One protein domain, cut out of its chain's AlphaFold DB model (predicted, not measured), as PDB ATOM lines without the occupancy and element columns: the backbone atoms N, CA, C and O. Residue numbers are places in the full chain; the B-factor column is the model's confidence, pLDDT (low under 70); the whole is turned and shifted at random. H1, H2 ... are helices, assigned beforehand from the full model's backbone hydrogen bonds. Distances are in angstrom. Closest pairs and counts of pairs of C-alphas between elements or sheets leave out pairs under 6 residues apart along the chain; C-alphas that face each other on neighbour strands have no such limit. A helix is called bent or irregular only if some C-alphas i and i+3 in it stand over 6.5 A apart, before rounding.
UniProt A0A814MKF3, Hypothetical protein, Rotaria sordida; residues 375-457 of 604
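AT A GLANCE: This is residues 375 to 457 of the 604 residues of the protein "Hypothetical protein" of Rotaria sordida (UniProt A0A814MKF3). There is little regular structure here: two helices, H1 and H2, make one end of an elongated model, and a winding stretch with no named element, residues 375 to 416, makes the other. Residues 380 to 386 stick out at the far end. The printed part has 83 residues, 29 of them in H1 then H2, with no named strand; its class is all helix. It is loose, with a radius of gyration of the C-alphas of 17.0 A and spans of 51 by 28 by 19 A.

HOW THE PARTS SIT: H1, residues 417 to 432, touches H2, residues 444 to 456, with residues 424 to 428 alone. Their closest C-alphas, those of Lys 424 and Leu 446, are 5.3 A apart. They run the same way at a steep tilt of 38 degrees. In H1 every O i to N i+4 pair is within hydrogen-bond range; in H2, 6 of 9 are. H2 is irregular: C-alphas 445 and 448 are 7.1 A apart.

IN THESE COORDINATES: H1 is 22.8 A long from C-alpha 417 at (231.508, 245.976, 257.625). H2 is 19.0 A long and ends at C-alpha 456, (216.759, 235.336, 239.585).

THE WHOLE: The C-alphas farthest apart, those of Asn 386 and Glu 455, are 52.4 A apart. The printed part has no cut. The link from H1 to H2 is long, 11 residues. The pLDDT is under 70 at residues 383 to 385, 401 to 406 and 434 to 457.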
ATOM      1  N   ASN A 375     230.905 260.202 265.842       90.06
ATOM      2  CA  ASN A 375     231.353 259.223 264.862       90.06
ATOM      3  C   ASN A 375     232.262 258.147 265.462       90.06
ATOM      4  O   ASN A 375     232.323 257.057 264.910       90.06
ATOM      5  N   LYS A 376     232.958 258.439 266.567       90.56
ATOM      6  CA  LYS A 376     233.891 257.500 267.194       90.56
ATOM      7  C   LYS A 376     233.216 256.534 268.149       90.56
ATOM      8  O   LYS A 376     233.518 255.359 268.069       90.56
ATOM      9  N   CYS A 377     232.341 257.009 269.033       89.88
ATOM     10  CA  CYS A 377     231.791 256.206 270.135       89.88
ATOM     11  C   CYS A 377     230.273 255.981 270.052       89.88
ATOM     12  O   CYS A 377     229.692 255.380 270.954       89.88
ATOM     13  N   ALA A 378     229.621 256.484 269.000       88.19
ATOM     14  CA  ALA A 378     228.184 256.357 268.766       88.19
ATOM     15  C   ALA A 378     227.261 257.018 269.816       88.19
ATOM     16  O   ALA A 378     226.045 256.831 269.746       88.19
ATOM     17  N   THR A 379     227.781 257.818 270.755       89.25
ATOM     18  CA  THR A 379     226.949 258.531 271.739       89.25
ATOM     19  C   THR A 379     226.358 259.817 271.166       89.25
ATOM     20  O   THR A 379     226.979 260.491 270.342       89.25
ATOM     21  N   SER A 380     225.172 260.194 271.639       88.62
ATOM     22  CA  SER A 380     224.567 261.496 271.345       88.62
ATOM     23  C   SER A 380     225.371 262.627 271.999       88.62
ATOM     24  O   SER A 380     225.718 262.543 273.175       88.62
ATOM     25  N   ILE A 381     225.673 263.670 271.234       86.94
ATOM     26  CA  ILE A 381     226.381 264.882 271.637       86.94
ATOM     27  C   ILE A 381     225.402 266.054 271.508       86.94
ATOM     28  O   ILE A 381     224.831 266.304 270.438       86.94
ATOM     29  N   LEU A 382     225.237 266.794 272.601       79.12
ATOM     30  CA  LEU A 382     224.616 268.112 272.575       79.12
ATOM     31  C   LEU A 382     225.592 269.105 271.931       79.12
ATOM     32  O   LEU A 382     226.796 269.064 272.200       79.12
ATOM     33  N   ILE A 383     225.072 269.962 271.051       66.38
ATOM     34  CA  ILE A 383     225.844 271.027 270.396       66.38
ATOM     35  C   ILE A 383     226.532 271.846 271.510       66.38
ATOM     36  O   ILE A 383     225.895 272.139 272.516       66.38
ATOM     37  N   ASP A 384     227.832 272.121 271.354       62.53
ATOM     38  CA  ASP A 384     228.694 272.885 272.284       62.53
ATOM     39  C   ASP A 384     229.258 272.167 273.526       62.53
ATOM     40  O   ASP A 384     229.757 272.810 274.447       62.53
ATOM     41  N   THR A 385     229.282 270.830 273.550       69.44
ATOM     42  CA  THR A 385     229.954 270.077 274.630       69.44
ATOM     43  C   THR A 385     231.325 269.527 274.213       69.44
ATOM     44  O   THR A 385     231.480 268.949 273.134       69.44
ATOM     45  N   ASN A 386     232.330 269.666 275.090       79.19
ATOM     46  CA  ASN A 386     233.637 269.004 274.968       79.19
ATOM     47  C   ASN A 386     233.478 267.498 275.220       79.19
ATOM     48  O   ASN A 386     233.751 266.987 276.305       79.19
ATOM     49  N   HIS A 387     232.977 266.787 274.215       86.44
ATOM     50  CA  HIS A 387     232.748 265.355 274.291       86.44
ATOM     51  C   HIS A 387     234.072 264.576 274.270       86.44
ATOM     52  O   HIS A 387     234.823 264.635 273.295       86.44
ATOM     53  N   GLN A 388     234.327 263.803 275.327       86.69
ATOM     54  CA  GLN A 388     235.430 262.846 275.395       86.69
ATOM     55  C   GLN A 388     234.900 261.428 275.167       86.69
ATOM     56  O   GLN A 388     233.940 260.997 275.806       86.69
ATOM     57  N   CYS A 389     235.513 260.700 274.235       88.44
ATOM     58  CA  CYS A 389     235.110 259.334 273.917       88.44
ATOM     59  C   CYS A 389     235.728 258.354 274.919       88.44
ATOM     60  O   CYS A 389     236.948 258.262 275.003       88.44
ATOM     61  N   SER A 390     234.896 257.588 275.625       81.81
ATOM     62  CA  SER A 390     235.350 256.517 276.526       81.81
ATOM     63  C   SER A 390     235.691 255.211 275.799       81.81
ATOM     64  O   SER A 390     236.429 254.386 276.326       81.81
ATOM     65  N   SER A 391     235.154 255.006 274.595       84.94
ATOM     66  CA  SER A 391     235.392 253.825 273.756       84.94
ATOM     67  C   SER A 391     235.192 254.162 272.280       84.94
ATOM     68  O   SER A 391     234.567 255.172 271.947       84.94
ATOM     69  N   ILE A 392     235.725 253.329 271.386       84.94
ATOM     70  CA  ILE A 392     235.455 253.417 269.950       84.94
ATOM     71  C   ILE A 392     234.373 252.387 269.626       84.94
ATOM     72  O   ILE A 392     234.514 251.211 269.933       84.94
ATOM     73  N   ARG A 393     233.271 252.841 269.040       87.44
ATOM     74  CA  ARG A 393     232.135 252.023 268.643       87.44
ATOM     75  C   ARG A 393     231.445 252.610 267.420       87.44
ATOM     76  O   ARG A 393     230.922 253.726 267.459       87.44
ATOM     77  N   CYS A 394     231.331 251.813 266.366       89.31
ATOM     78  CA  CYS A 394     230.582 252.204 265.178       89.31
ATOM     79  C   CYS A 394     229.062 252.069 265.383       89.31
ATOM     80  O   CYS A 394     228.547 250.967 265.592       89.31
ATOM     81  N   ILE A 395     228.321 253.174 265.219       89.56
ATOM     82  CA  ILE A 395     226.844 253.202 265.314       89.56
ATOM     83  C   ILE A 395     226.146 252.340 264.250       89.56
ATOM     84  O   ILE A 395     224.999 251.936 264.422       89.56
ATOM     85  N   ASN A 396     226.809 252.088 263.120       89.00
ATOM     86  CA  ASN A 396     226.231 251.305 262.029       89.00
ATOM     87  C   ASN A 396     226.457 249.803 262.224       89.00
ATOM     88  O   ASN A 396     225.638 249.007 261.772       89.00
ATOM     89  N   CYS A 397     227.547 249.406 262.884       87.25
ATOM     90  CA  CYS A 397     227.822 248.004 263.210       87.25
ATOM     91  C   CYS A 397     227.069 247.568 264.468       87.25
ATOM     92  O   CYS A 397     226.602 246.438 264.535       87.25
ATOM     93  N   SER A 398     226.859 248.478 265.428       82.75
ATOM     94  CA  SER A 398     226.097 248.189 266.649       82.75
ATOM     95  C   SER A 398     224.632 247.814 266.405       82.75
ATOM     96  O   SER A 398     224.009 247.231 267.286       82.75
ATOM     97  N   LYS A 399     224.087 248.155 265.231       76.50
ATOM     98  CA  LYS A 399     222.708 247.855 264.824       76.50
ATOM     99  C   LYS A 399     222.542 246.486 264.163       76.50
ATOM    100  O   LYS A 399     221.406 246.092 263.920       76.50
ATOM    101  N   LEU A 400     223.628 245.788 263.824       71.38
ATOM    102  CA  LEU A 400     223.541 244.484 263.168       71.38
ATOM    103  C   LEU A 400     223.369 243.378 264.224       71.38
ATOM    104  O   LEU A 400     224.255 243.221 265.069       71.38
ATOM    105  N   PRO A 401     222.268 242.602 264.193       59.59
ATOM    106  CA  PRO A 401     222.117 241.454 265.076       59.59
ATOM    107  C   PRO A 401     223.203 240.416 264.752       59.59
ATOM    108  O   PRO A 401     223.439 240.098 263.587       59.59
ATOM    109  N   ASN A 402     223.875 239.901 265.786       57.72
ATOM    110  CA  ASN A 402     224.900 238.850 265.694       57.72
ATOM    111  C   ASN A 402     226.144 239.205 264.863       57.72
ATOM    112  O   ASN A 402     226.635 238.375 264.099       57.72
ATOM    113  N   HIS A 403     226.675 240.424 264.994       58.12
ATOM    114  CA  HIS A 403     227.916 240.778 264.308       58.12
ATOM    115  C   HIS A 403     229.141 240.123 264.990       58.12
ATOM    116  O   HIS A 403     229.414 240.438 266.147       58.12
ATOM    117  N   PRO A 404     229.909 239.253 264.305       50.03
ATOM    118  CA  PRO A 404     231.023 238.505 264.905       50.03
ATOM    119  C   PRO A 404     232.356 239.279 264.925       50.03
ATOM    120  O   PRO A 404     233.392 238.703 265.243       50.03
ATOM    121  N   PHE A 405     232.355 240.561 264.545       55.88
ATOM    122  CA  PHE A 405     233.569 241.364 264.373       55.88
ATOM    123  C   PHE A 405     233.641 242.535 265.344       55.88
ATOM    124  O   PHE A 405     232.614 243.079 265.754       55.88
ATOM    125  N   ASP A 406     234.881 242.935 265.617       60.16
ATOM    126  CA  ASP A 406     235.242 244.052 266.470       60.16
ATOM    127  C   ASP A 406     234.524 245.349 266.046       60.16
ATOM    128  O   ASP A 406     234.672 245.840 264.925       60.16
ATOM    129  N   ILE A 407     233.702 245.890 266.948       75.38
ATOM    130  CA  ILE A 407     233.010 247.173 266.767       75.38
ATOM    131  C   ILE A 407     233.926 248.366 267.068       75.38
ATOM    132  O   ILE A 407     233.465 249.503 266.933       75.38
ATOM    133  N   ASN A 408     235.192 248.116 267.439       83.31
ATOM    134  CA  ASN A 408     236.227 249.103 267.760       83.31
ATOM    135  C   ASN A 408     236.768 249.837 266.524       83.31
ATOM    136  O   ASN A 408     237.972 249.941 266.299       83.31
ATOM    137  N   HIS A 409     235.873 250.394 265.721       86.88
ATOM    138  CA  HIS A 409     236.218 251.329 264.663       86.88
ATOM    139  C   HIS A 409     235.210 252.479 264.636       86.88
ATOM    140  O   HIS A 409     234.091 252.370 265.150       86.88
ATOM    141  N   ASP A 410     235.596 253.608 264.048       88.88
ATOM    142  CA  ASP A 410     234.687 254.741 263.917       88.88
ATOM    143  C   ASP A 410     233.680 254.535 262.768       88.88
ATOM    144  O   ASP A 410     233.805 253.652 261.913       88.88
ATOM    145  N   ALA A 411     232.621 255.337 262.753       87.44
ATOM    146  CA  ALA A 411     231.562 255.242 261.761       87.44
ATOM    147  C   ALA A 411     232.001 255.627 260.338       87.44
ATOM    148  O   ALA A 411     231.309 255.244 259.395       87.44
ATOM    149  N   PHE A 412     233.103 256.367 260.174       86.69
ATOM    150  CA  PHE A 412     233.657 256.783 258.881       86.69
ATOM    151  C   PHE A 412     234.746 255.837 258.357       86.69
ATOM    152  O   PHE A 412     235.229 256.043 257.241       86.69
ATOM    153  N   ASP A 413     235.100 254.791 259.109       85.38
ATOM    154  CA  ASP A 413     236.071 253.793 258.677       85.38
ATOM    155  C   ASP A 413     235.670 253.182 257.325       85.38
ATOM    156  O   ASP A 413     234.580 252.629 257.137       85.38
ATOM    157  N   HIS A 414     236.591 253.256 256.365       80.44
ATOM    158  CA  HIS A 414     236.416 252.709 255.028       80.44
ATOM    159  C   HIS A 414     236.348 251.172 254.986       80.44
ATOM    160  O   HIS A 414     235.882 250.616 253.985       80.44
ATOM    161  N   HIS A 415     236.755 250.499 256.061       82.00
ATOM    162  CA  HIS A 415     236.663 249.050 256.237       82.00
ATOM    163  C   HIS A 415     235.458 248.624 257.087       82.00
ATOM    164  O   HIS A 415     235.259 247.429 257.290       82.00
ATOM    165  N   CYS A 416     234.614 249.576 257.510       84.75
ATOM    166  CA  CYS A 416     233.378 249.315 258.244       84.75
ATOM    167  C   CYS A 416     232.534 248.223 257.548       84.75
ATOM    168  O   CYS A 416     232.062 248.437 256.421       84.75
ATOM    169  N   PRO A 417     232.280 247.075 258.204       83.50
ATOM    170  CA  PRO A 417     231.508 245.976 257.625       83.50
ATOM    171  C   PRO A 417     230.098 246.389 257.189       83.50
ATOM    172  O   PRO A 417     229.667 246.036 256.087       83.50
ATOM    173  N   SER A 418     229.406 247.213 257.987       85.81
ATOM    174  CA  SER A 418     228.091 247.760 257.624       85.81
ATOM    175  C   SER A 418     228.155 248.635 256.374       85.81
ATOM    176  O   SER A 418     227.267 248.554 255.524       85.81
ATOM    177  N   MET A 419     229.214 249.436 256.213       85.81
ATOM    178  CA  MET A 419     229.404 250.250 255.012       85.81
ATOM    179  C   MET A 419     229.648 249.359 253.794       85.81
ATOM    180  O   MET A 419     229.043 249.570 252.744       85.81
ATOM    181  N   LEU A 420     230.509 248.345 253.918       82.19
ATOM    182  CA  LEU A 420     230.758 247.389 252.842       82.19
ATOM    183  C   LEU A 420     229.475 246.652 252.449       82.19
ATOM    184  O   LEU A 420     229.210 246.512 251.257       82.19
ATOM    185  N   ASN A 421     228.654 246.231 253.418       82.56
ATOM    186  CA  ASN A 421     227.362 245.600 253.153       82.56
ATOM    187  C   ASN A 421     226.413 246.548 252.396       82.56
ATOM    188  O   ASN A 421     225.859 246.185 251.355       82.56
ATOM    189  N   PHE A 422     226.311 247.797 252.860       85.12
ATOM    190  CA  PHE A 422     225.509 248.828 252.207       85.12
ATOM    191  C   PHE A 422     225.976 249.091 250.765       85.12
ATOM    192  O   PHE A 422     225.141 249.146 249.863       85.12
ATOM    193  N   LYS A 423     227.297 249.136 250.499       82.31
ATOM    194  CA  LYS A 423     227.839 249.218 249.124       82.31
ATOM    195  C   LYS A 423     227.312 248.074 248.261       82.31
ATOM    196  O   LYS A 423     226.878 248.329 247.141       82.31
ATOM    197  N   LYS A 424     227.320 246.827 248.757       76.69
ATOM    198  CA  LYS A 424     226.841 245.673 247.963       76.69
ATOM    199  C   LYS A 424     225.363 245.803 247.629       76.69
ATOM    200  O   LYS A 424     224.974 245.562 246.486       76.69
ATOM    201  N   MET A 425     224.544 246.184 248.610       82.19
ATOM    202  CA  MET A 425     223.109 246.384 248.401       82.19
ATOM    203  C   MET A 425     222.854 247.481 247.363       82.19
ATOM    204  O   MET A 425     222.040 247.303 246.462       82.19
ATOM    205  N   LEU A 426     223.597 248.587 247.451       82.81
ATOM    206  CA  LEU A 426     223.473 249.735 246.558       82.81
ATOM    207  C   LEU A 426     223.832 249.374 245.114       82.81
ATOM    208  O   LEU A 426     223.057 249.659 244.207       82.81
ATOM    209  N   VAL A 427     224.952 248.668 244.905       77.69
ATOM    210  CA  VAL A 427     225.312 248.138 243.578       77.69
ATOM    211  C   VAL A 427     224.223 247.209 243.048       77.69
ATOM    212  O   VAL A 427     223.850 247.310 241.885       77.69
ATOM    213  N   THR A 428     223.690 246.326 243.895       77.12
ATOM    214  CA  THR A 428     222.633 245.385 243.496       77.12
ATOM    215  C   THR A 428     221.397 246.127 242.988       77.12
ATOM    216  O   THR A 428     220.924 245.833 241.894       77.12
ATOM    217  N   LYS A 429     220.929 247.149 243.716       81.44
ATOM    218  CA  LYS A 429     219.784 247.973 243.296       81.44
ATOM    219  C   LYS A 429     220.038 248.740 242.002       81.44
ATOM    220  O   LYS A 429     219.154 248.809 241.155       81.44
ATOM    221  N   LEU A 430     221.239 249.286 241.829       77.19
ATOM    222  CA  LEU A 430     221.616 249.983 240.600       77.19
ATOM    223  C   LEU A 430     221.627 249.045 239.375       77.19
ATOM    224  O   LEU A 430     221.246 249.463 238.282       77.19
ATOM    225  N   VAL A 431     222.028 247.780 239.557       72.69
ATOM    226  CA  VAL A 431     221.963 246.739 238.514       72.69
ATOM    227  C   VAL A 431     220.513 246.346 238.221       72.69
ATOM    228  O   VAL A 431     220.130 246.296 237.057       72.69
ATOM    229  N   GLU A 432     219.692 246.118 239.253       76.50
ATOM    230  CA  GLU A 432     218.260 245.793 239.103       76.50
ATOM    231  C   GLU A 432     217.497 246.864 238.309       76.50
ATOM    232  O   GLU A 432     216.604 246.539 237.533       76.50
ATOM    233  N   GLN A 433     217.863 248.137 238.469       76.38
ATOM    234  CA  GLN A 433     217.241 249.259 237.757       76.38
ATOM    235  C   GLN A 433     217.810 249.505 236.353       76.38
ATOM    236  O   GLN A 433     217.411 250.463 235.696       76.38
ATOM    237  N   GLY A 434     218.772 248.698 235.896       65.75
ATOM    238  CA  GLY A 434     219.421 248.882 234.595       65.75
ATOM    239  C   GLY A 434     220.276 250.151 234.485       65.75
ATOM    240  O   GLY A 434     220.777 250.451 233.406       65.75
ATOM    241  N   ILE A 435     220.485 250.877 235.592       64.94
ATOM    242  CA  ILE A 435     221.376 252.049 235.659       64.94
ATOM    243  C   ILE A 435     222.831 251.609 235.435       64.94
ATOM    244  O   ILE A 435     223.652 252.344 234.893       64.94
ATOM    245  N   VAL A 436     223.140 250.375 235.833       61.66
ATOM    246  CA  VAL A 436     224.445 249.728 235.704       61.66
ATOM    247  C   VAL A 436     224.295 248.562 234.726       61.66
ATOM    248  O   VAL A 436     223.610 247.587 235.027       61.66
ATOM    249  N   SER A 437     224.916 248.658 233.543       52.78
ATOM    250  CA  SER A 437     224.877 247.604 232.519       52.78
ATOM    251  C   SER A 437     225.415 246.244 233.007       52.78
ATOM    252  O   SER A 437     226.305 246.150 233.856       52.78
ATOM    253  N   ASN A 438     224.949 245.155 232.383       46.41
ATOM    254  CA  ASN A 438     225.424 243.786 232.643       46.41
ATOM    255  C   ASN A 438     226.907 243.550 232.295       46.41
ATOM    256  O   ASN A 438     227.453 242.480 232.573       46.41
ATOM    257  N   HIS A 439     227.576 244.526 231.678       46.50
ATOM    258  CA  HIS A 439     228.981 244.460 231.279       46.50
ATOM    259  C   HIS A 439     229.915 245.172 232.261       46.50
ATOM    260  O   HIS A 439     231.007 245.592 231.884       46.50
ATOM    261  N   ILE A 440     229.502 245.278 233.520       54.09
ATOM    262  CA  ILE A 440     230.258 245.976 234.553       54.09
ATOM    263  C   ILE A 440     230.912 244.970 235.487       54.09
ATOM    264  O   ILE A 440     230.281 244.034 235.993       54.09
ATOM    265  N   TYR A 441     232.213 245.160 235.691       53.06
ATOM    266  CA  TYR A 441     232.939 244.419 236.705       53.06
ATOM    267  C   TYR A 441     232.627 245.008 238.077       53.06
ATOM    268  O   TYR A 441     232.779 246.203 238.315       53.06
ATOM    269  N   VAL A 442     232.219 244.132 238.984       56.25
ATOM    270  CA  VAL A 442     231.973 244.445 240.386       56.25
ATOM    271  C   VAL A 442     232.983 243.630 241.209       56.25
ATOM    272  O   VAL A 442     233.120 242.440 240.917       56.25
ATOM    273  N   PRO A 443     233.718 244.213 242.180       54.38
ATOM    274  CA  PRO A 443     234.705 243.499 243.002       54.38
ATOM    275  C   PRO A 443     234.194 242.168 243.573       54.38
ATOM    276  O   PRO A 443     233.012 242.055 243.899       54.38
ATOM    277  N   LYS A 444     235.063 241.152 243.702       54.50
ATOM    278  CA  LYS A 444     234.696 239.781 244.126       54.50
ATOM    279  C   LYS A 444     233.915 239.753 245.444       54.50
ATOM    280  O   LYS A 444     232.961 238.990 245.575       54.50
ATOM    281  N   GLU A 445     234.233 240.653 246.367       51.72
ATOM    282  CA  GLU A 445     233.569 240.823 247.663       51.72
ATOM    283  C   GLU A 445     232.076 241.164 247.508       51.72
ATOM    284  O   GLU A 445     231.272 240.911 248.406       51.72
ATOM    285  N   LEU A 446     231.697 241.731 246.364       53.16
ATOM    286  CA  LEU A 446     230.349 242.149 245.993       53.16
ATOM    287  C   LEU A 446     229.664 241.159 245.018       53.16
ATOM    288  O   LEU A 446     228.452 241.237 244.821       53.16
ATOM    289  N   GLN A 447     230.402 240.204 244.430       53.28
ATOM    290  CA  GLN A 447     229.907 239.320 243.360       53.28
ATOM    291  C   GLN A 447     228.950 238.213 243.830       53.28
ATOM    292  O   GLN A 447     228.056 237.843 243.071       53.28
ATOM    293  N   HIS A 448     229.094 237.683 245.052       52.22
ATOM    294  CA  HIS A 448     228.309 236.521 245.511       52.22
ATOM    295  C   HIS A 448     226.790 236.784 245.505       52.22
ATOM    296  O   HIS A 448     226.018 235.978 244.991       52.22
ATOM    297  N   ARG A 449     226.350 237.946 246.009       51.59
ATOM    298  CA  ARG A 449     224.932 238.351 245.973       51.59
ATOM    299  C   ARG A 449     224.465 238.748 244.574       51.59
ATOM    300  O   ARG A 449     223.350 238.412 244.195       51.59
ATOM    301  N   LEU A 450     225.323 239.394 243.781       53.34
ATOM    302  CA  LEU A 450     225.005 239.713 242.387       53.34
ATOM    303  C   LEU A 450     224.785 238.459 241.542       53.34
ATOM    304  O   LEU A 450     223.938 238.485 240.661       53.34
ATOM    305  N   ARG A 451     225.505 237.361 241.807       56.31
ATOM    306  CA  ARG A 451     225.273 236.075 241.134       56.31
ATOM    307  C   ARG A 451     223.876 235.529 241.450       56.31
ATOM    308  O   ARG A 451     223.138 235.232 240.522       56.31
ATOM    309  N   GLN A 452     223.478 235.518 242.724       50.97
ATOM    310  CA  GLN A 452     222.136 235.088 243.147       50.97
ATOM    311  C   GLN A 452     221.018 235.962 242.562       50.97
ATOM    312  O   GLN A 452     219.948 235.466 242.224       50.97
ATOM    313  N   VAL A 453     221.253 237.270 242.429       52.19
ATOM    314  CA  VAL A 453     220.305 238.193 241.788       52.19
ATOM    315  C   VAL A 453     220.261 237.951 240.279       52.19
ATOM    316  O   VAL A 453     219.179 237.859 239.721       52.19
ATOM    317  N   ARG A 454     221.409 237.751 239.620       58.28
ATOM    318  CA  ARG A 454     221.497 237.424 238.184       58.28
ATOM    319  C   ARG A 454     220.806 236.114 237.821       58.28
ATOM    320  O   ARG A 454     220.217 236.044 236.756       58.28
ATOM    321  N   GLU A 455     220.868 235.110 238.689       57.50
ATOM    322  CA  GLU A 455     220.162 233.833 238.510       57.50
ATOM    323  C   GLU A 455     218.640 233.977 238.669       57.50
ATOM    324  O   GLU A 455     217.885 233.174 238.128       57.50
ATOM    325  N   ARG A 456     218.182 235.007 239.396       46.97
ATOM    326  CA  ARG A 456     216.759 235.336 239.585       46.97
ATOM    327  C   ARG A 456     216.226 236.325 238.552       46.97
ATOM    328  O   ARG A 456     215.017 236.394 238.347       46.97
ATOM    329  N   LEU A 457     217.106 237.105 237.929       38.59
ATOM    330  CA  LEU A 457     216.760 237.978 236.817       38.59
ATOM    331  C   LEU A 457     216.571 237.120 235.555       38.59
ATOM    332  O   LEU A 457     217.376 236.222 235.301       38.59
TER     333      LEU A 457